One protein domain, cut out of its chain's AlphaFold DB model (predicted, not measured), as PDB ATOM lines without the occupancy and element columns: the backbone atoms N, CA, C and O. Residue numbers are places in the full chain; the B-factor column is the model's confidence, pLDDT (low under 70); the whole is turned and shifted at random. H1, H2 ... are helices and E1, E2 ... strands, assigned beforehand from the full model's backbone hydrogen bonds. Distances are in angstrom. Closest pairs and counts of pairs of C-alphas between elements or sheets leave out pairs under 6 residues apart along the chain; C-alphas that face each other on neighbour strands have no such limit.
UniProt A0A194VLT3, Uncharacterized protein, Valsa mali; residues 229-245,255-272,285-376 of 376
ATOM      1  N   GLN A 229     182.713 178.686 286.992       96.19
ATOM      2  CA  GLN A 229     183.548 177.495 286.975       96.19
ATOM      3  C   GLN A 229     183.117 176.570 285.840       96.19
ATOM      4  O   GLN A 229     181.945 176.215 285.716       96.19
ATOM      5  N   LEU A 230     184.096 176.159 285.039       96.50
ATOM      6  CA  LEU A 230     183.919 175.109 284.048       96.50
ATOM      7  C   LEU A 230     183.643 173.770 284.740       96.50
ATOM      8  O   LEU A 230     184.272 173.484 285.767       96.50
ATOM      9  N   PRO A 231     182.786 172.906 284.164       95.75
ATOM     10  CA  PRO A 231     182.664 171.529 284.622       95.75
ATOM     11  C   PRO A 231     184.027 170.834 284.638       95.75
ATOM     12  O   PRO A 231     184.856 171.076 283.761       95.75
ATOM     13  N   GLU A 232     184.253 169.939 285.600       95.19
ATOM     14  CA  GLU A 232     185.572 169.340 285.860       95.19
ATOM     15  C   GLU A 232     186.214 168.718 284.606       95.19
ATOM     16  O   GLU A 232     187.399 168.924 284.342       95.19
ATOM     17  N   HIS A 233     185.418 168.024 283.787       93.94
ATOM     18  CA  HIS A 233     185.893 167.406 282.548       93.94
ATOM     19  C   HIS A 233     186.329 168.437 281.491       93.94
ATOM     20  O   HIS A 233     187.327 168.222 280.804       93.94
ATOM     21  N   VAL A 234     185.629 169.572 281.385       96.38
ATOM     22  CA  VAL A 234     185.986 170.675 280.479       96.38
ATOM     23  C   VAL A 234     187.200 171.414 281.025       96.38
ATOM     24  O   VAL A 234     188.154 171.664 280.296       96.38
ATOM     25  N   TYR A 235     187.210 171.708 282.324       96.69
ATOM     26  CA  TYR A 235     188.320 172.371 283.000       96.69
ATOM     27  C   TYR A 235     189.632 171.588 282.853       96.69
ATOM     28  O   TYR A 235     190.679 172.178 282.585       96.69
ATOM     29  N   GLY A 236     189.578 170.257 282.968       96.06
ATOM     30  CA  GLY A 236     190.720 169.376 282.727       96.06
ATOM     31  C   GLY A 236     191.300 169.536 281.320       96.06
ATOM     32  O   GLY A 236     192.517 169.685 281.182       96.06
ATOM     33  N   LEU A 237     190.439 169.593 280.298       95.44
ATOM     34  CA  LEU A 237     190.848 169.831 278.912       95.44
ATOM     35  C   LEU A 237     191.410 171.239 278.708       95.44
ATOM     36  O   LEU A 237     192.470 171.390 278.110       95.44
ATOM     37  N   VAL A 238     190.745 172.267 279.241       96.38
ATOM     38  CA  VAL A 238     191.215 173.658 279.157       96.38
ATOM     39  C   VAL A 238     192.598 173.805 279.794       96.38
ATOM     40  O   VAL A 238     193.504 174.413 279.227       96.38
ATOM     41  N   ASN A 239     192.812 173.173 280.945       95.62
ATOM     42  CA  ASN A 239     194.124 173.139 281.572       95.62
ATOM     43  C   ASN A 239     195.142 172.353 280.750       95.62
ATOM     44  O   ASN A 239     196.301 172.753 280.698       95.62
ATOM     45  N   GLN A 240     194.746 171.243 280.124       93.69
ATOM     46  CA  GLN A 240     195.629 170.469 279.256       93.69
ATOM     47  C   GLN A 240     196.103 171.309 278.067       93.69
ATOM     48  O   GLN A 240     197.308 171.351 277.817       93.69
ATOM     49  N   ILE A 241     195.203 172.044 277.409       93.38
ATOM     50  CA  ILE A 241     195.577 172.894 276.273       93.38
ATOM     51  C   ILE A 241     196.400 174.121 276.677       93.38
ATOM     52  O   ILE A 241     197.150 174.649 275.864       93.38
ATOM     53  N   GLY A 242     196.306 174.564 277.931       91.69
ATOM     54  CA  GLY A 242     197.137 175.640 278.471       91.69
ATOM     55  C   GLY A 242     198.535 175.188 278.906       91.69
ATOM     56  O   GLY A 242     199.397 176.024 279.186       91.69
ATOM     57  N   ARG A 243     198.801 173.877 278.991       91.50
ATOM     58  CA  ARG A 243     200.098 173.378 279.465       91.50
ATOM     59  C   ARG A 243     201.208 173.674 278.467       91.50
ATOM     60  O   ARG A 243     201.069 173.550 277.248       91.50
ATOM     61  N   SER A 244     202.374 173.989 279.017       87.12
ATOM     62  CA  SER A 244     203.606 173.969 278.243       87.12
ATOM     63  C   SER A 244     203.905 172.548 277.789       87.12
ATOM     64  O   SER A 244     204.093 171.658 278.618       87.12
ATOM     65  N   ARG A 245     203.944 172.332 276.468       80.19
ATOM     66  CA  ARG A 245     204.441 171.074 275.905       80.19
ATOM     67  C   ARG A 245     205.916 170.925 276.261       80.19
ATOM     68  O   ARG A 245     206.666 171.897 276.240       80.19
ATOM     69  N   LEU A 255     210.520 181.999 264.216       77.56
ATOM     70  CA  LEU A 255     209.477 183.015 264.367       77.56
ATOM     71  C   LEU A 255     209.901 184.374 263.797       77.56
ATOM     72  O   LEU A 255     209.089 185.059 263.188       77.56
ATOM     73  N   GLN A 256     211.181 184.745 263.922       76.12
ATOM     74  CA  GLN A 256     211.712 185.950 263.269       76.12
ATOM     75  C   GLN A 256     211.728 185.839 261.740       76.12
ATOM     76  O   GLN A 256     211.649 186.858 261.056       76.12
ATOM     77  N   ARG A 257     211.835 184.619 261.199       81.94
ATOM     78  CA  ARG A 257     211.785 184.352 259.754       81.94
ATOM     79  C   ARG A 257     210.371 184.050 259.248       81.94
ATOM     80  O   ARG A 257     210.212 183.896 258.040       81.94
ATOM     81  N   ASP A 258     209.370 183.965 260.127       81.12
ATOM     82  CA  ASP A 258     207.982 183.720 259.740       81.12
ATOM     83  C   ASP A 258     207.459 184.950 258.992       81.12
ATOM     84  O   ASP A 258     207.098 185.972 259.580       81.12
ATOM     85  N   THR A 259     207.452 184.854 257.664       82.19
ATOM     86  CA  THR A 259     206.981 185.915 256.774       82.19
ATOM     87  C   THR A 259     205.536 186.288 257.067       82.19
ATOM     88  O   THR A 259     205.197 187.451 256.926       82.19
ATOM     89  N   ASN A 260     204.703 185.364 257.564       78.69
ATOM     90  CA  ASN A 260     203.324 185.699 257.922       78.69
ATOM     91  C   ASN A 260     203.267 186.640 259.131       78.69
ATOM     92  O   ASN A 260     202.440 187.547 259.162       78.69
ATOM     93  N   LEU A 261     204.151 186.449 260.117       77.31
ATOM     94  CA  LEU A 261     204.240 187.342 261.273       77.31
ATOM     95  C   LEU A 261     204.766 188.723 260.854       77.31
ATOM     96  O   LEU A 261     204.256 189.742 261.317       77.31
ATOM     97  N   GLN A 262     205.746 188.761 259.945       81.00
ATOM     98  CA  GLN A 262     206.235 190.018 259.374       81.00
ATOM     99  C   GLN A 262     205.165 190.727 258.536       81.00
ATOM    100  O   GLN A 262     205.016 191.936 258.669       81.00
ATOM    101  N   ASP A 263     204.389 189.995 257.738       81.94
ATOM    102  CA  ASP A 263     203.300 190.541 256.927       81.94
ATOM    103  C   ASP A 263     202.181 191.095 257.812       81.94
ATOM    104  O   ASP A 263     201.702 192.197 257.559       81.94
ATOM    105  N   LEU A 264     201.799 190.390 258.886       78.12
ATOM    106  CA  LEU A 264     200.834 190.893 259.873       78.12
ATOM    107  C   LEU A 264     201.314 192.201 260.517       78.12
ATOM    108  O   LEU A 264     200.545 193.157 260.634       78.12
ATOM    109  N   LEU A 265     202.593 192.264 260.899       78.31
ATOM    110  CA  LEU A 265     203.204 193.475 261.445       78.31
ATOM    111  C   LEU A 265     203.259 194.603 260.404       78.31
ATOM    112  O   LEU A 265     202.925 195.744 260.722       78.31
ATOM    113  N   LEU A 266     203.625 194.299 259.159       78.19
ATOM    114  CA  LEU A 266     203.755 195.278 258.084       78.19
ATOM    115  C   LEU A 266     202.394 195.842 257.654       78.19
ATOM    116  O   LEU A 266     202.265 197.058 257.530       78.19
ATOM    117  N   LEU A 267     201.375 194.987 257.515       70.38
ATOM    118  CA  LEU A 267     199.987 195.381 257.249       70.38
ATOM    119  C   LEU A 267     199.465 196.314 258.349       70.38
ATOM    120  O   LEU A 267     198.858 197.340 258.050       70.38
ATOM    121  N   SER A 268     199.782 196.019 259.615       64.94
ATOM    122  CA  SER A 268     199.391 196.881 260.739       64.94
ATOM    123  C   SER A 268     200.103 198.242 260.745       64.94
ATOM    124  O   SER A 268     199.532 199.234 261.197       64.94
ATOM    125  N   ALA A 269     201.330 198.314 260.214       65.75
ATOM    126  CA  ALA A 269     202.112 199.544 260.140       65.75
ATOM    127  C   ALA A 269     201.696 200.438 258.958       65.75
ATOM    128  O   ALA A 269     201.659 201.658 259.104       65.75
ATOM    129  N   SER A 270     201.347 199.851 257.807       61.91
ATOM    130  CA  SER A 270     200.928 200.611 256.621       61.91
ATOM    131  C   SER A 270     199.542 201.246 256.757       61.91
ATOM    132  O   SER A 270     199.271 202.265 256.129       61.91
ATOM    133  N   GLU A 271     198.670 200.693 257.600       53.31
ATOM    134  CA  GLU A 271     197.318 201.229 257.808       53.31
ATOM    135  C   GLU A 271     197.269 202.396 258.810       53.31
ATOM    136  O   GLU A 271     196.255 203.088 258.896       53.31
ATOM    137  N   ALA A 272     198.358 202.668 259.543       55.59
ATOM    138  CA  ALA A 272     198.408 203.741 260.538       55.59
ATOM    139  C   ALA A 272     198.495 205.156 259.920       55.59
ATOM    140  O   ALA A 272     198.048 206.123 260.547       55.59
ATOM    141  N   LEU A 285     185.474 191.358 264.919       86.88
ATOM    142  CA  LEU A 285     185.680 189.905 265.027       86.88
ATOM    143  C   LEU A 285     184.371 189.120 265.246       86.88
ATOM    144  O   LEU A 285     184.291 187.926 264.996       86.88
ATOM    145  N   TRP A 286     183.320 189.823 265.650       83.88
ATOM    146  CA  TRP A 286     181.927 189.420 265.696       83.88
ATOM    147  C   TRP A 286     181.446 188.483 264.573       83.88
ATOM    148  O   TRP A 286     180.784 187.493 264.875       83.88
ATOM    149  N   VAL A 287     181.749 188.758 263.293       85.00
ATOM    150  CA  VAL A 287     181.286 187.884 262.189       85.00
ATOM    151  C   VAL A 287     181.967 186.517 262.271       85.00
ATOM    152  O   VAL A 287     181.282 185.494 262.272       85.00
ATOM    153  N   ALA A 288     183.297 186.512 262.402       88.88
ATOM    154  CA  ALA A 288     184.085 185.292 262.556       88.88
ATOM    155  C   ALA A 288     183.662 184.525 263.813       88.88
ATOM    156  O   ALA A 288     183.446 183.319 263.773       88.88
ATOM    157  N   GLU A 289     183.449 185.237 264.917       90.56
ATOM    158  CA  GLU A 289     182.964 184.674 266.166       90.56
ATOM    159  C   GLU A 289     181.635 183.955 265.997       90.56
ATOM    160  O   GLU A 289     181.548 182.780 266.329       90.56
ATOM    161  N   ASN A 290     180.613 184.614 265.455       87.62
ATOM    162  CA  ASN A 290     179.299 183.995 265.291       87.62
ATOM    163  C   ASN A 290     179.337 182.766 264.380       87.62
ATOM    164  O   ASN A 290     178.641 181.789 264.655       87.62
ATOM    165  N   GLN A 291     180.162 182.788 263.330       89.00
ATOM    166  CA  GLN A 291     180.372 181.621 262.475       89.00
ATOM    167  C   GLN A 291     181.039 180.480 263.248       89.00
ATOM    168  O   GLN A 291     180.502 179.374 263.278       89.00
ATOM    169  N   CYS A 292     182.150 180.752 263.938       91.38
ATOM    170  CA  CYS A 292     182.841 179.771 264.774       91.38
ATOM    171  C   CYS A 292     181.912 179.175 265.838       91.38
ATOM    172  O   CYS A 292     181.916 177.964 266.044       91.38
ATOM    173  N   LEU A 293     181.073 180.007 266.460       89.38
ATOM    174  CA  LEU A 293     180.107 179.587 267.470       89.38
ATOM    175  C   LEU A 293     179.030 178.664 266.893       89.38
ATOM    176  O   LEU A 293     178.730 177.623 267.477       89.38
ATOM    177  N   GLY A 294     178.455 179.020 265.742       89.88
ATOM    178  CA  GLY A 294     177.456 178.189 265.067       89.88
ATOM    179  C   GLY A 294     178.030 176.848 264.595       89.88
ATOM    180  O   GLY A 294     177.392 175.801 264.748       89.88
ATOM    181  N   CYS A 295     179.262 176.858 264.079       91.44
ATOM    182  CA  CYS A 295     179.989 175.643 263.718       91.44
ATOM    183  C   CYS A 295     180.261 174.767 264.946       91.44
ATOM    184  O   CYS A 295     179.956 173.576 264.912       91.44
ATOM    185  N   ALA A 296     180.746 175.347 266.049       94.25
ATOM    186  CA  ALA A 296     180.980 174.617 267.290       94.25
ATOM    187  C   ALA A 296     179.688 173.968 267.809       94.25
ATOM    188  O   ALA A 296     179.701 172.796 268.173       94.25
ATOM    189  N   ALA A 297     178.556 174.679 267.777       91.19
ATOM    190  CA  ALA A 297     177.266 174.131 268.200       91.19
ATOM    191  C   ALA A 297     176.840 172.931 267.347       91.19
ATOM    192  O   ALA A 297     176.357 171.923 267.865       91.19
ATOM    193  N   SER A 298     177.084 173.007 266.040       92.25
ATOM    194  CA  SER A 298     176.825 171.902 265.116       92.25
ATOM    195  C   SER A 298     177.709 170.687 265.426       92.25
ATOM    196  O   SER A 298     177.191 169.576 265.532       92.25
ATOM    197  N   CYS A 299     179.012 170.886 265.655       94.38
ATOM    198  CA  CYS A 299     179.950 169.815 266.013       94.38
ATOM    199  C   CYS A 299     179.565 169.117 267.325       94.38
ATOM    200  O   CYS A 299     179.504 167.888 267.368       94.38
ATOM    201  N   VAL A 300     179.234 169.879 268.371       94.56
ATOM    202  CA  VAL A 300     178.791 169.314 269.657       94.56
ATOM    203  C   VAL A 300     177.494 168.520 269.490       94.56
ATOM    204  O   VAL A 300     177.371 167.426 270.033       94.56
ATOM    205  N   ASN A 301     176.537 169.005 268.692       91.69
ATOM    206  CA  ASN A 301     175.294 168.273 268.426       91.69
ATOM    207  C   ASN A 301     175.524 166.943 267.694       91.69
ATOM    208  O   ASN A 301     174.864 165.950 268.011       91.69
ATOM    209  N   ILE A 302     176.456 166.912 266.739       92.88
ATOM    210  CA  ILE A 302     176.860 165.694 266.025       92.88
ATOM    211  C   ILE A 302     177.503 164.702 267.006       92.88
ATOM    212  O   ILE A 302     177.082 163.544 267.056       92.88
ATOM    213  N   ALA A 303     178.450 165.160 267.832       93.25
ATOM    214  CA  ALA A 303     179.102 164.334 268.848       93.25
ATOM    215  C   ALA A 303     178.093 163.768 269.866       93.25
ATOM    216  O   ALA A 303     178.136 162.586 270.196       93.25
ATOM    217  N   GLU A 304     177.125 164.570 270.311       92.56
ATOM    218  CA  GLU A 304     176.078 164.126 271.237       92.56
ATOM    219  C   GLU A 304     175.085 163.143 270.592       92.56
ATOM    220  O   GLU A 304     174.662 162.178 271.233       92.56
ATOM    221  N   ARG A 305     174.739 163.308 269.303       92.56
ATOM    222  CA  ARG A 305     173.936 162.307 268.570       92.56
ATOM    223  C   ARG A 305     174.675 160.970 268.504       92.56
ATOM    224  O   ARG A 305     174.064 159.942 268.798       92.56
ATOM    225  N   LEU A 306     175.969 160.996 268.182       92.00
ATOM    226  CA  LEU A 306     176.813 159.803 268.144       92.00
ATOM    227  C   LEU A 306     176.903 159.140 269.524       92.00
ATOM    228  O   LEU A 306     176.680 157.938 269.645       92.00
ATOM    229  N   LYS A 307     177.144 159.923 270.580       90.69
ATOM    230  CA  LYS A 307     177.184 159.445 271.969       90.69
ATOM    231  C   LYS A 307     175.898 158.711 272.362       90.69
ATOM    232  O   LYS A 307     175.977 157.600 272.881       90.69
ATOM    233  N   ARG A 308     174.720 159.269 272.054       90.56
ATOM    234  CA  ARG A 308     173.427 158.611 272.322       90.56
ATOM    235  C   ARG A 308     173.254 157.304 271.551       90.56
ATOM    236  O   ARG A 308     172.726 156.342 272.100       90.56
ATOM    237  N   GLN A 309     173.698 157.247 270.298       91.38
ATOM    238  CA  GLN A 309     173.619 156.016 269.506       91.38
ATOM    239  C   GLN A 309     174.563 154.934 270.035       91.38
ATOM    240  O   GLN A 309     174.147 153.789 270.176       91.38
ATOM    241  N   LEU A 310     175.788 155.301 270.423       90.38
ATOM    242  CA  LEU A 310     176.734 154.372 271.049       90.38
ATOM    243  C   LEU A 310     176.177 153.787 272.356       90.38
ATOM    244  O   LEU A 310     176.318 152.589 272.602       90.38
ATOM    245  N   GLN A 311     175.475 154.601 273.151       89.31
ATOM    246  CA  GLN A 311     174.771 154.140 274.352       89.31
ATOM    247  C   GLN A 311     173.607 153.191 274.020       89.31
ATOM    248  O   GLN A 311     173.434 152.172 274.686       89.31
ATOM    249  N   GLN A 312     172.824 153.477 272.973       91.31
ATOM    250  CA  GLN A 312     171.713 152.616 272.536       91.31
ATOM    251  C   GLN A 312     172.179 151.256 272.006       91.31
ATOM    252  O   GLN A 312     171.471 150.264 272.165       91.31
ATOM    253  N   CYS A 313     173.372 151.187 271.414       91.50
ATOM    254  CA  CYS A 313     173.960 149.936 270.940       91.50
ATOM    255  C   CYS A 313     174.430 149.003 272.073       91.50
ATOM    256  O   CYS A 313     174.922 147.915 271.782       91.50
ATOM    257  N   GLY A 314     174.282 149.390 273.349       86.81
ATOM    258  CA  GLY A 314     174.652 148.551 274.494       86.81
ATOM    259  C   GLY A 314     176.157 148.312 274.594       86.81
ATOM    260  O   GLY A 314     176.603 147.298 275.132       86.81
ATOM    261  N   ALA A 315     176.952 149.223 274.037       77.19
ATOM    262  CA  ALA A 315     178.394 149.137 274.083       77.19
ATOM    263  C   ALA A 315     178.889 149.638 275.452       77.19
ATOM    264  O   ALA A 315     179.520 150.686 275.550       77.19
ATOM    265  N   ASP A 316     178.616 148.868 276.512       79.19
ATOM    266  CA  ASP A 316     179.049 149.149 277.897       79.19
ATOM    267  C   ASP A 316     180.581 149.295 278.028       79.19
ATOM    268  O   ASP A 316     181.090 149.771 279.040       79.19
ATOM    269  N   ALA A 317     181.333 148.894 276.997       82.00
ATOM    270  CA  ALA A 317     182.784 149.021 276.912       82.00
ATOM    271  C   ALA A 317     183.277 150.303 276.209       82.00
ATOM    272  O   ALA A 317     184.488 150.529 276.155       82.00
ATOM    273  N   VAL A 318     182.395 151.128 275.637       82.75
ATOM    274  CA  VAL A 318     182.816 152.329 274.902       82.75
ATOM    275  C   VAL A 318     183.079 153.458 275.886       82.75
ATOM    276  O   VAL A 318     182.222 153.815 276.695       82.75
ATOM    277  N   GLN A 319     184.288 154.021 275.824       84.50
ATOM    278  CA  GLN A 319     184.634 155.190 276.623       84.50
ATOM    279  C   GLN A 319     183.632 156.320 276.350       84.50
ATOM    280  O   GLN A 319     183.268 156.539 275.192       84.50
ATOM    281  N   PRO A 320     183.179 157.042 277.390       84.06
ATOM    282  CA  PRO A 320     182.257 158.149 277.208       84.06
ATOM    283  C   PRO A 320     182.867 159.171 276.247       84.06
ATOM    284  O   PRO A 320     183.927 159.737 276.511       84.06
ATOM    285  N   LEU A 321     182.192 159.382 275.113       89.81
ATOM    286  CA  LEU A 321     182.614 160.355 274.117       89.81
ATOM    287  C   LEU A 321     182.531 161.756 274.728       89.81
ATOM    288  O   LEU A 321     181.467 162.178 275.191       89.81
ATOM    289  N   ASN A 322     183.654 162.469 274.724       90.69
ATOM    290  CA  ASN A 322     183.692 163.859 275.141       90.69
ATOM    291  C   ASN A 322     183.170 164.738 273.995       90.69
ATOM    292  O   ASN A 322     183.705 164.697 272.891       90.69
ATOM    293  N   SER A 323     182.120 165.514 274.255       93.50
ATOM    294  CA  SER A 323     181.515 166.437 273.290       93.50
ATOM    295  C   SER A 323     182.058 167.862 273.397       93.50
ATOM    296  O   SER A 323     181.520 168.770 272.769       93.50
ATOM    297  N   THR A 324     183.118 168.076 274.179       96.00
ATOM    298  CA  THR A 324     183.791 169.371 274.286       96.00
ATOM    299  C   THR A 324     184.444 169.734 272.954       96.00
ATOM    300  O   THR A 324     185.203 168.950 272.390       96.00
ATOM    301  N   MET A 325     184.179 170.945 272.473       96.44
ATOM    302  CA  MET A 325     184.712 171.484 271.227       96.44
ATOM    303  C   MET A 325     185.435 172.804 271.484       96.44
ATOM    304  O   MET A 325     184.883 173.716 272.105       96.44
ATOM    305  N   PHE A 326     186.645 172.937 270.948       97.12
ATOM    306  CA  PHE A 326     187.374 174.202 270.920       97.12
ATOM    307  C   PHE A 326     187.117 174.928 269.604       97.12
ATOM    308  O   PHE A 326     187.071 174.315 268.539       97.12
ATOM    309  N   SER A 327     186.954 176.245 269.663       96.62
ATOM    310  CA  SER A 327     186.818 177.076 268.466       96.62
ATOM    311  C   SER A 327     187.656 178.338 268.588       96.62
ATOM    312  O   SER A 327     187.785 178.918 269.667       96.62
ATOM    313  N   ILE A 328     188.257 178.741 267.470       96.12
ATOM    314  CA  ILE A 328     189.138 179.900 267.392       96.12
ATOM    315  C   ILE A 328     188.538 180.856 266.375       96.12
ATOM    316  O   ILE A 328     188.420 180.516 265.201       96.12
ATOM    317  N   ALA A 329     188.172 182.046 266.837       94.94
ATOM    318  CA  ALA A 329     187.784 183.148 265.972       94.94
ATOM    319  C   ALA A 329     188.957 184.117 265.884       94.94
ATOM    320  O   ALA A 329     189.480 184.543 266.912       94.94
ATOM    321  N   MET A 330     189.382 184.464 264.676       92.88
ATOM    322  CA  MET A 330     190.559 185.306 264.493       92.88
ATOM    323  C   MET A 330     190.392 186.310 263.351       92.88
ATOM    324  O   MET A 330     189.687 186.048 262.379       92.88
ATOM    325  N   ASP A 331     191.037 187.462 263.504       89.38
ATOM    326  CA  ASP A 331     191.202 188.501 262.489       89.38
ATOM    327  C   ASP A 331     192.706 188.802 262.307       89.38
ATOM    328  O   ASP A 331     193.558 188.072 262.815       89.38
ATOM    329  N   ASN A 332     193.055 189.866 261.582       83.25
ATOM    330  CA  ASN A 332     194.456 190.235 261.324       83.25
ATOM    331  C   ASN A 332     195.202 190.766 262.568       83.25
ATOM    332  O   ASN A 332     196.397 191.035 262.510       83.25
ATOM    333  N   SER A 333     194.517 190.979 263.689       88.19
ATOM    334  CA  SER A 333     195.053 191.642 264.882       88.19
ATOM    335  C   SER A 333     194.923 190.808 266.151       88.19
ATOM    336  O   SER A 333     195.773 190.908 267.036       88.19
ATOM    337  N   GLN A 334     193.889 189.976 266.251       93.94
ATOM    338  CA  GLN A 334     193.577 189.198 267.441       93.94
ATOM    339  C   GLN A 334     193.039 187.809 267.089       93.94
ATOM    340  O   GLN A 334     192.336 187.616 266.099       93.94
ATOM    341  N   ALA A 335     193.315 186.845 267.962       95.19
ATOM    342  CA  ALA A 335     192.656 185.546 267.994       95.19
ATOM    343  C   ALA A 335     191.952 185.372 269.340       95.19
ATOM    344  O   ALA A 335     192.472 185.778 270.376       95.19
ATOM    345  N   ARG A 336     190.769 184.763 269.343       95.81
ATOM    346  CA  ARG A 336     189.980 184.466 270.541       95.81
ATOM    347  C   ARG A 336     189.622 182.994 270.567       95.81
ATOM    348  O   ARG A 336     189.106 182.461 269.587       95.81
ATOM    349  N   LEU A 337     189.900 182.367 271.701       96.69
ATOM    350  CA  LEU A 337     189.663 180.959 271.951       96.69
ATOM    351  C   LEU A 337     188.413 180.784 272.810       96.69
ATOM    352  O   LEU A 337     188.268 181.398 273.872       96.69
ATOM    353  N   TYR A 338     187.544 179.897 272.354       97.25
ATOM    354  CA  TYR A 338     186.321 179.504 273.027       97.25
ATOM    355  C   TYR A 338     186.310 177.996 273.239       97.25
ATOM    356  O   TYR A 338     186.780 177.237 272.386       97.25
ATOM    357  N   VAL A 339     185.710 177.562 274.341       97.62
ATOM    358  CA  VAL A 339     185.306 176.169 274.543       97.62
ATOM    359  C   VAL A 339     183.801 176.094 274.585       97.62
ATOM    360  O   VAL A 339     183.145 176.970 275.140       97.62
ATOM    361  N   SER A 340     183.262 175.052 273.971       97.25
ATOM    362  CA  SER A 340     181.835 174.781 273.953       97.25
ATOM    363  C   SER A 340     181.577 173.341 274.341       97.25
ATOM    364  O   SER A 340     182.328 172.451 273.949       97.25
ATOM    365  N   TRP A 341     180.523 173.107 275.103       96.56
ATOM    366  CA  TRP A 341     180.143 171.780 275.570       96.56
ATOM    367  C   TRP A 341     178.633 171.727 275.775       96.56
ATOM    368  O   TRP A 341     177.938 172.744 275.717       96.56
ATOM    369  N   ARG A 342     178.108 170.527 276.004       94.44
ATOM    370  CA  ARG A 342     176.713 170.326 276.386       94.44
ATOM    371  C   ARG A 342     176.672 169.729 277.782       94.44
ATOM    372  O   ARG A 342     177.378 168.758 278.039       94.44
ATOM    373  N   ASP A 343     175.851 170.304 278.649       89.31
ATOM    374  CA  ASP A 343     175.602 169.769 279.988       89.31
ATOM    375  C   ASP A 343     174.225 169.102 280.029       89.31
ATOM    376  O   ASP A 343     173.250 169.670 279.517       89.31
ATOM    377  N   ASP A 344     174.164 167.896 280.599       75.94
ATOM    378  CA  ASP A 344     172.940 167.140 280.906       75.94
ATOM    379  C   ASP A 344     171.832 167.221 279.832       75.94
ATOM    380  O   ASP A 344     170.668 167.507 280.112       75.94
ATOM    381  N   ASP A 345     172.214 166.985 278.569       75.75
ATOM    382  CA  ASP A 345     171.362 166.919 277.368       75.75
ATOM    383  C   ASP A 345     170.546 168.175 277.001       75.75
ATOM    384  O   ASP A 345     170.041 168.250 275.877       75.75
ATOM    385  N   LEU A 346     170.431 169.192 277.850       79.00
ATOM    386  CA  LEU A 346     169.469 170.280 277.638       79.00
ATOM    387  C   LEU A 346     170.111 171.586 277.195       79.00
ATOM    388  O   LEU A 346     169.567 172.259 276.319       79.00
ATOM    389  N   ASN A 347     171.270 171.922 277.754       90.06
ATOM    390  CA  ASN A 347     171.842 173.248 277.587       90.06
ATOM    391  C   ASN A 347     173.187 173.162 276.879       90.06
ATOM    392  O   ASN A 347     174.078 172.401 277.266       90.06
ATOM    393  N   TYR A 348     173.318 173.953 275.820       93.94
ATOM    394  CA  TYR A 348     174.582 174.140 275.138       93.94
ATOM    395  C   TYR A 348     175.281 175.352 275.744       93.94
ATOM    396  O   TYR A 348     174.736 176.456 275.750       93.94
ATOM    397  N   PHE A 349     176.487 175.135 276.248       95.81
ATOM    398  CA  PHE A 349     177.283 176.156 276.899       95.81
ATOM    399  C   PHE A 349     178.506 176.490 276.076       95.81
ATOM    400  O   PHE A 349     179.061 175.666 275.345       95.81
ATOM    401  N   MET A 350     178.948 177.724 276.245       95.88
ATOM    402  CA  MET A 350     180.177 178.203 275.665       95.88
ATOM    403  C   MET A 350     180.832 179.214 276.580       95.88
ATOM    404  O   MET A 350     180.162 180.093 277.110       95.88
ATOM    405  N   GLN A 351     182.151 179.148 276.695       96.25
ATOM    406  CA  GLN A 351     182.921 180.093 277.482       96.25
ATOM    407  C   GLN A 351     184.107 180.618 276.678       96.25
ATOM    408  O   GLN A 351     184.781 179.882 275.953       96.25
ATOM    409  N   TYR A 352     184.357 181.917 276.815       95.94
ATOM    410  CA  TYR A 352     185.584 182.547 276.349       95.94
ATOM    411  C   TYR A 352     186.737 182.156 277.281       95.94
ATOM    412  O   TYR A 352     186.675 182.429 278.476       95.94
ATOM    413  N   ILE A 353     187.780 181.518 276.750       95.94
ATOM    414  CA  ILE A 353     188.926 181.068 277.559       95.94
ATOM    415  C   ILE A 353     190.050 182.097 277.533       95.94
ATOM    416  O   ILE A 353     190.731 182.309 278.533       95.94
ATOM    417  N   GLY A 354     190.268 182.737 276.386       95.25
ATOM    418  CA  GLY A 354     191.394 183.643 276.233       95.25
ATOM    419  C   GLY A 354     191.471 184.287 274.863       95.25
ATOM    420  O   GLY A 354     190.768 183.917 273.921       95.25
ATOM    421  N   GLY A 355     192.332 185.292 274.762       95.38
ATOM    422  CA  GLY A 355     192.581 186.011 273.527       95.38
ATOM    423  C   GLY A 355     194.032 186.437 273.420       95.38
ATOM    424  O   GLY A 355     194.707 186.650 274.423       95.38
ATOM    425  N   PHE A 356     194.477 186.556 272.181       95.69
ATOM    426  CA  PHE A 356     195.855 186.794 271.790       95.69
ATOM    427  C   PHE A 356     195.871 187.974 270.839       95.69
ATOM    428  O   PHE A 356     195.081 187.994 269.896       95.69
ATOM    429  N   LEU A 357     196.753 188.942 271.059       93.88
ATOM    430  CA  LEU A 357     197.024 189.988 270.082       93.88
ATOM    431  C   LEU A 357     198.114 189.478 269.145       93.88
ATOM    432  O   LEU A 357     199.277 189.420 269.523       93.88
ATOM    433  N   LEU A 358     197.752 189.125 267.915       90.88
ATOM    434  CA  LEU A 358     198.657 188.502 266.943       90.88
ATOM    435  C   LEU A 358     199.809 189.425 266.513       90.88
ATOM    436  O   LEU A 358     200.812 188.957 265.986       90.88
ATOM    437  N   GLN A 359     199.689 190.726 266.781       86.94
ATOM    438  CA  GLN A 359     200.758 191.709 266.594       86.94
ATOM    439  C   GLN A 359     201.866 191.598 267.655       86.94
ATOM    440  O   GLN A 359     202.975 192.078 267.434       86.94
ATOM    441  N   ARG A 360     201.586 190.992 268.818       87.75
ATOM    442  CA  ARG A 360     202.592 190.741 269.854       87.75
ATOM    443  C   ARG A 360     203.222 189.371 269.604       87.75
ATOM    444  O   ARG A 360     202.498 188.373 269.646       87.75
ATOM    445  N   PRO A 361     204.546 189.286 269.377       87.19
ATOM    446  CA  PRO A 361     205.213 188.011 269.124       87.19
ATOM    447  C   PRO A 361     204.939 186.972 270.216       87.19
ATOM    448  O   PRO A 361     204.709 185.808 269.911       87.19
ATOM    449  N   GLU A 362     204.901 187.387 271.483       88.81
ATOM    450  CA  GLU A 362     204.661 186.503 272.625       88.81
ATOM    451  C   GLU A 362     203.259 185.875 272.580       88.81
ATOM    452  O   GLU A 362     203.111 184.666 272.765       88.81
ATOM    453  N   ASP A 363     202.240 186.678 272.270       93.06
ATOM    454  CA  ASP A 363     200.853 186.223 272.156       93.06
ATOM    455  C   ASP A 363     200.653 185.317 270.936       93.06
ATOM    456  O   ASP A 363     199.923 184.336 271.027       93.06
ATOM    457  N   TYR A 364     201.305 185.617 269.806       89.75
ATOM    458  CA  TYR A 364     201.268 184.770 268.608       89.75
ATOM    459  C   TYR A 364     201.881 183.385 268.865       89.75
ATOM    460  O   TYR A 364     201.366 182.356 268.417       89.75
ATOM    461  N   ILE A 365     202.981 183.337 269.619       88.25
ATOM    462  CA  ILE A 365     203.620 182.076 270.008       88.25
ATOM    463  C   ILE A 365     202.700 181.281 270.933       88.25
ATOM    464  O   ILE A 365     202.493 180.084 270.709       88.25
ATOM    465  N   GLU A 366     202.133 181.929 271.953       91.19
ATOM    466  CA  GLU A 366     201.239 181.259 272.896       91.19
ATOM    467  C   GLU A 366     199.947 180.796 272.210       91.19
ATOM    468  O   GLU A 366     199.503 179.673 272.451       91.19
ATOM    469  N   SER A 367     199.394 181.580 271.276       93.50
ATOM    470  CA  SER A 367     198.223 181.173 270.498       93.50
ATOM    471  C   SER A 367     198.523 179.916 269.687       93.50
ATOM    472  O   SER A 367     197.788 178.936 269.782       93.50
ATOM    473  N   ARG A 368     199.639 179.883 268.944       89.62
ATOM    474  CA  ARG A 368     200.048 178.704 268.165       89.62
ATOM    475  C   ARG A 368     200.298 177.481 269.035       89.62
ATOM    476  O   ARG A 368     199.977 176.364 268.631       89.62
ATOM    477  N   LYS A 369     200.874 177.677 270.216       90.44
ATOM    478  CA  LYS A 369     201.097 176.607 271.186       90.44
ATOM    479  C   LYS A 369     199.773 176.019 271.677       90.44
ATOM    480  O   LYS A 369     199.637 174.799 271.662       90.44
ATOM    481  N   GLN A 370     198.795 176.855 272.025       92.88
ATOM    482  CA  GLN A 370     197.465 176.380 272.414       92.88
ATOM    483  C   GLN A 370     196.737 175.685 271.263       92.88
ATOM    484  O   GLN A 370     196.172 174.619 271.473       92.88
ATOM    485  N   VAL A 371     196.812 176.220 270.038       92.50
ATOM    486  CA  VAL A 371     196.244 175.560 268.848       92.50
ATOM    487  C   VAL A 371     196.850 174.171 268.654       92.50
ATOM    488  O   VAL A 371     196.120 173.206 268.464       92.50
ATOM    489  N   ARG A 372     198.176 174.043 268.756       90.19
ATOM    490  CA  ARG A 372     198.848 172.737 268.674       90.19
ATOM    491  C   ARG A 372     198.382 171.780 269.767       90.19
ATOM    492  O   ARG A 372     198.181 170.612 269.476       90.19
ATOM    493  N   ASN A 373     198.184 172.266 270.990       91.69
ATOM    494  CA  ASN A 373     197.699 171.435 272.090       91.69
ATOM    495  C   ASN A 373     196.260 170.934 271.905       91.69
ATOM    496  O   ASN A 373     195.875 169.996 272.588       91.69
ATOM    497  N   ILE A 374     195.458 171.572 271.048       92.50
ATOM    498  CA  ILE A 374     194.088 171.130 270.744       92.50
ATOM    499  C   ILE A 374     194.091 169.934 269.779       92.50
ATOM    500  O   ILE A 374     193.167 169.127 269.816       92.50
ATOM    501  N   PHE A 375     195.092 169.839 268.899       87.62
ATOM    502  CA  PHE A 375     195.177 168.781 267.888       87.62
ATOM    503  C   PHE A 375     195.866 167.499 268.376       87.62
ATOM    504  O   PHE A 375     195.724 166.466 267.721       87.62
ATOM    505  N   ASP A 376     196.598 167.574 269.487       80.94
ATOM    506  CA  ASP A 376     197.191 166.423 270.179       80.94
ATOM    507  C   ASP A 376     196.169 165.739 271.100       80.94
ATOM    508  O   ASP A 376     196.121 164.486 271.093       80.94
TER     509      ASP A 376
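AT A GLANCE: This is residues 229 to 245, 255 to 272 and 285 to 376 of the 376 residues of an uncharacterized protein of Valsa mali (UniProt A0A194VLT3). A narrow, twisted sheet of three strands, two long ones, E2 and E3, and the shorter E1, forms the middle layer, with the long helix H3 along one face and H1 and H4 on the other. H2 lies beyond one end of this body, near the first residue of H4, while residues 312 to 317 stick out at the other end. The printed part has 127 residues, with four named helices and three named strands in the order H1 H2 H3 E1 E2 E3 H4; the class is mixed, helices and strands. The sheet, in the order E1 E2 E3, is antiparallel. The whole is loose, with a radius of gyration of the C-alphas of 17.6 A, and elongated, spanning 60 by 32 by 26 A.

IN THESE COORDINATES: H1, residues 232 to 242, begins with C-alpha 232 at (185.572, 169.340, 285.860) and is 15.1 A long. H2 is residues 259 to 270, 15.9 A. H3, residues 286 to 312, is the longest helix at 38.8 A, ending at C-alpha 312, (171.713, 152.616, 272.536). E1 is residues 325 to 330, 16.4 A; E2, residues 334 to 343, 29.3 A; E3, residues 347 to 357, 31.2 A. H4, residues 361 to 375, is 21.7 A long and ends at C-alpha 375, (195.177, 168.781, 267.888).

HOW THE PARTS SIT: E1, E2 and E3 form a meander, each strand the antiparallel neighbour of the one before, and only just a twisted sheet, with C-alphas up to 4.0 A off its best plane. In the hairpin E1 and E2, N 327 and O 338 are 2.9 A apart, within hydrogen-bond range; in the hairpin E2 and E3, N 349 and O 341 are, at 2.8 A. H3 is on the sheet at a height of 7.1 A; its closest C-alphas to E1 are those of Glu 289 and Ala 329, 5.1 A. H1 and H4 are on the opposite face, at heights of 10.0 A and 9.4 A. They touch, H4 with residues 370 to 374 alone, closest at the C-alphas of Ile 241 and Asn 373, 4.9 A, at a steep tilt of 49 degrees, opposite ways. H2 is not on the sheet; it is close to H4 but not clearly touching, the closest C-alphas, Leu 261 and Pro 361, being 7.9 A apart. Every O i to N i+4 pair is within hydrogen-bond range in H1, H2 and H3, and 10 of 11 in H4.

THE WHOLE: The C-alphas farthest apart, those of Ala 272 and Gly 314, are 61.7 A apart. Two cuts omit residues 246 to 254 and 273 to 284, with C-alpha gaps of 17.4 A and 19.3 A. The link from H3 to E1 is long, 12 residues. Mean pLDDT of the printed part is 88.7; residues 268 to 272 are under 70.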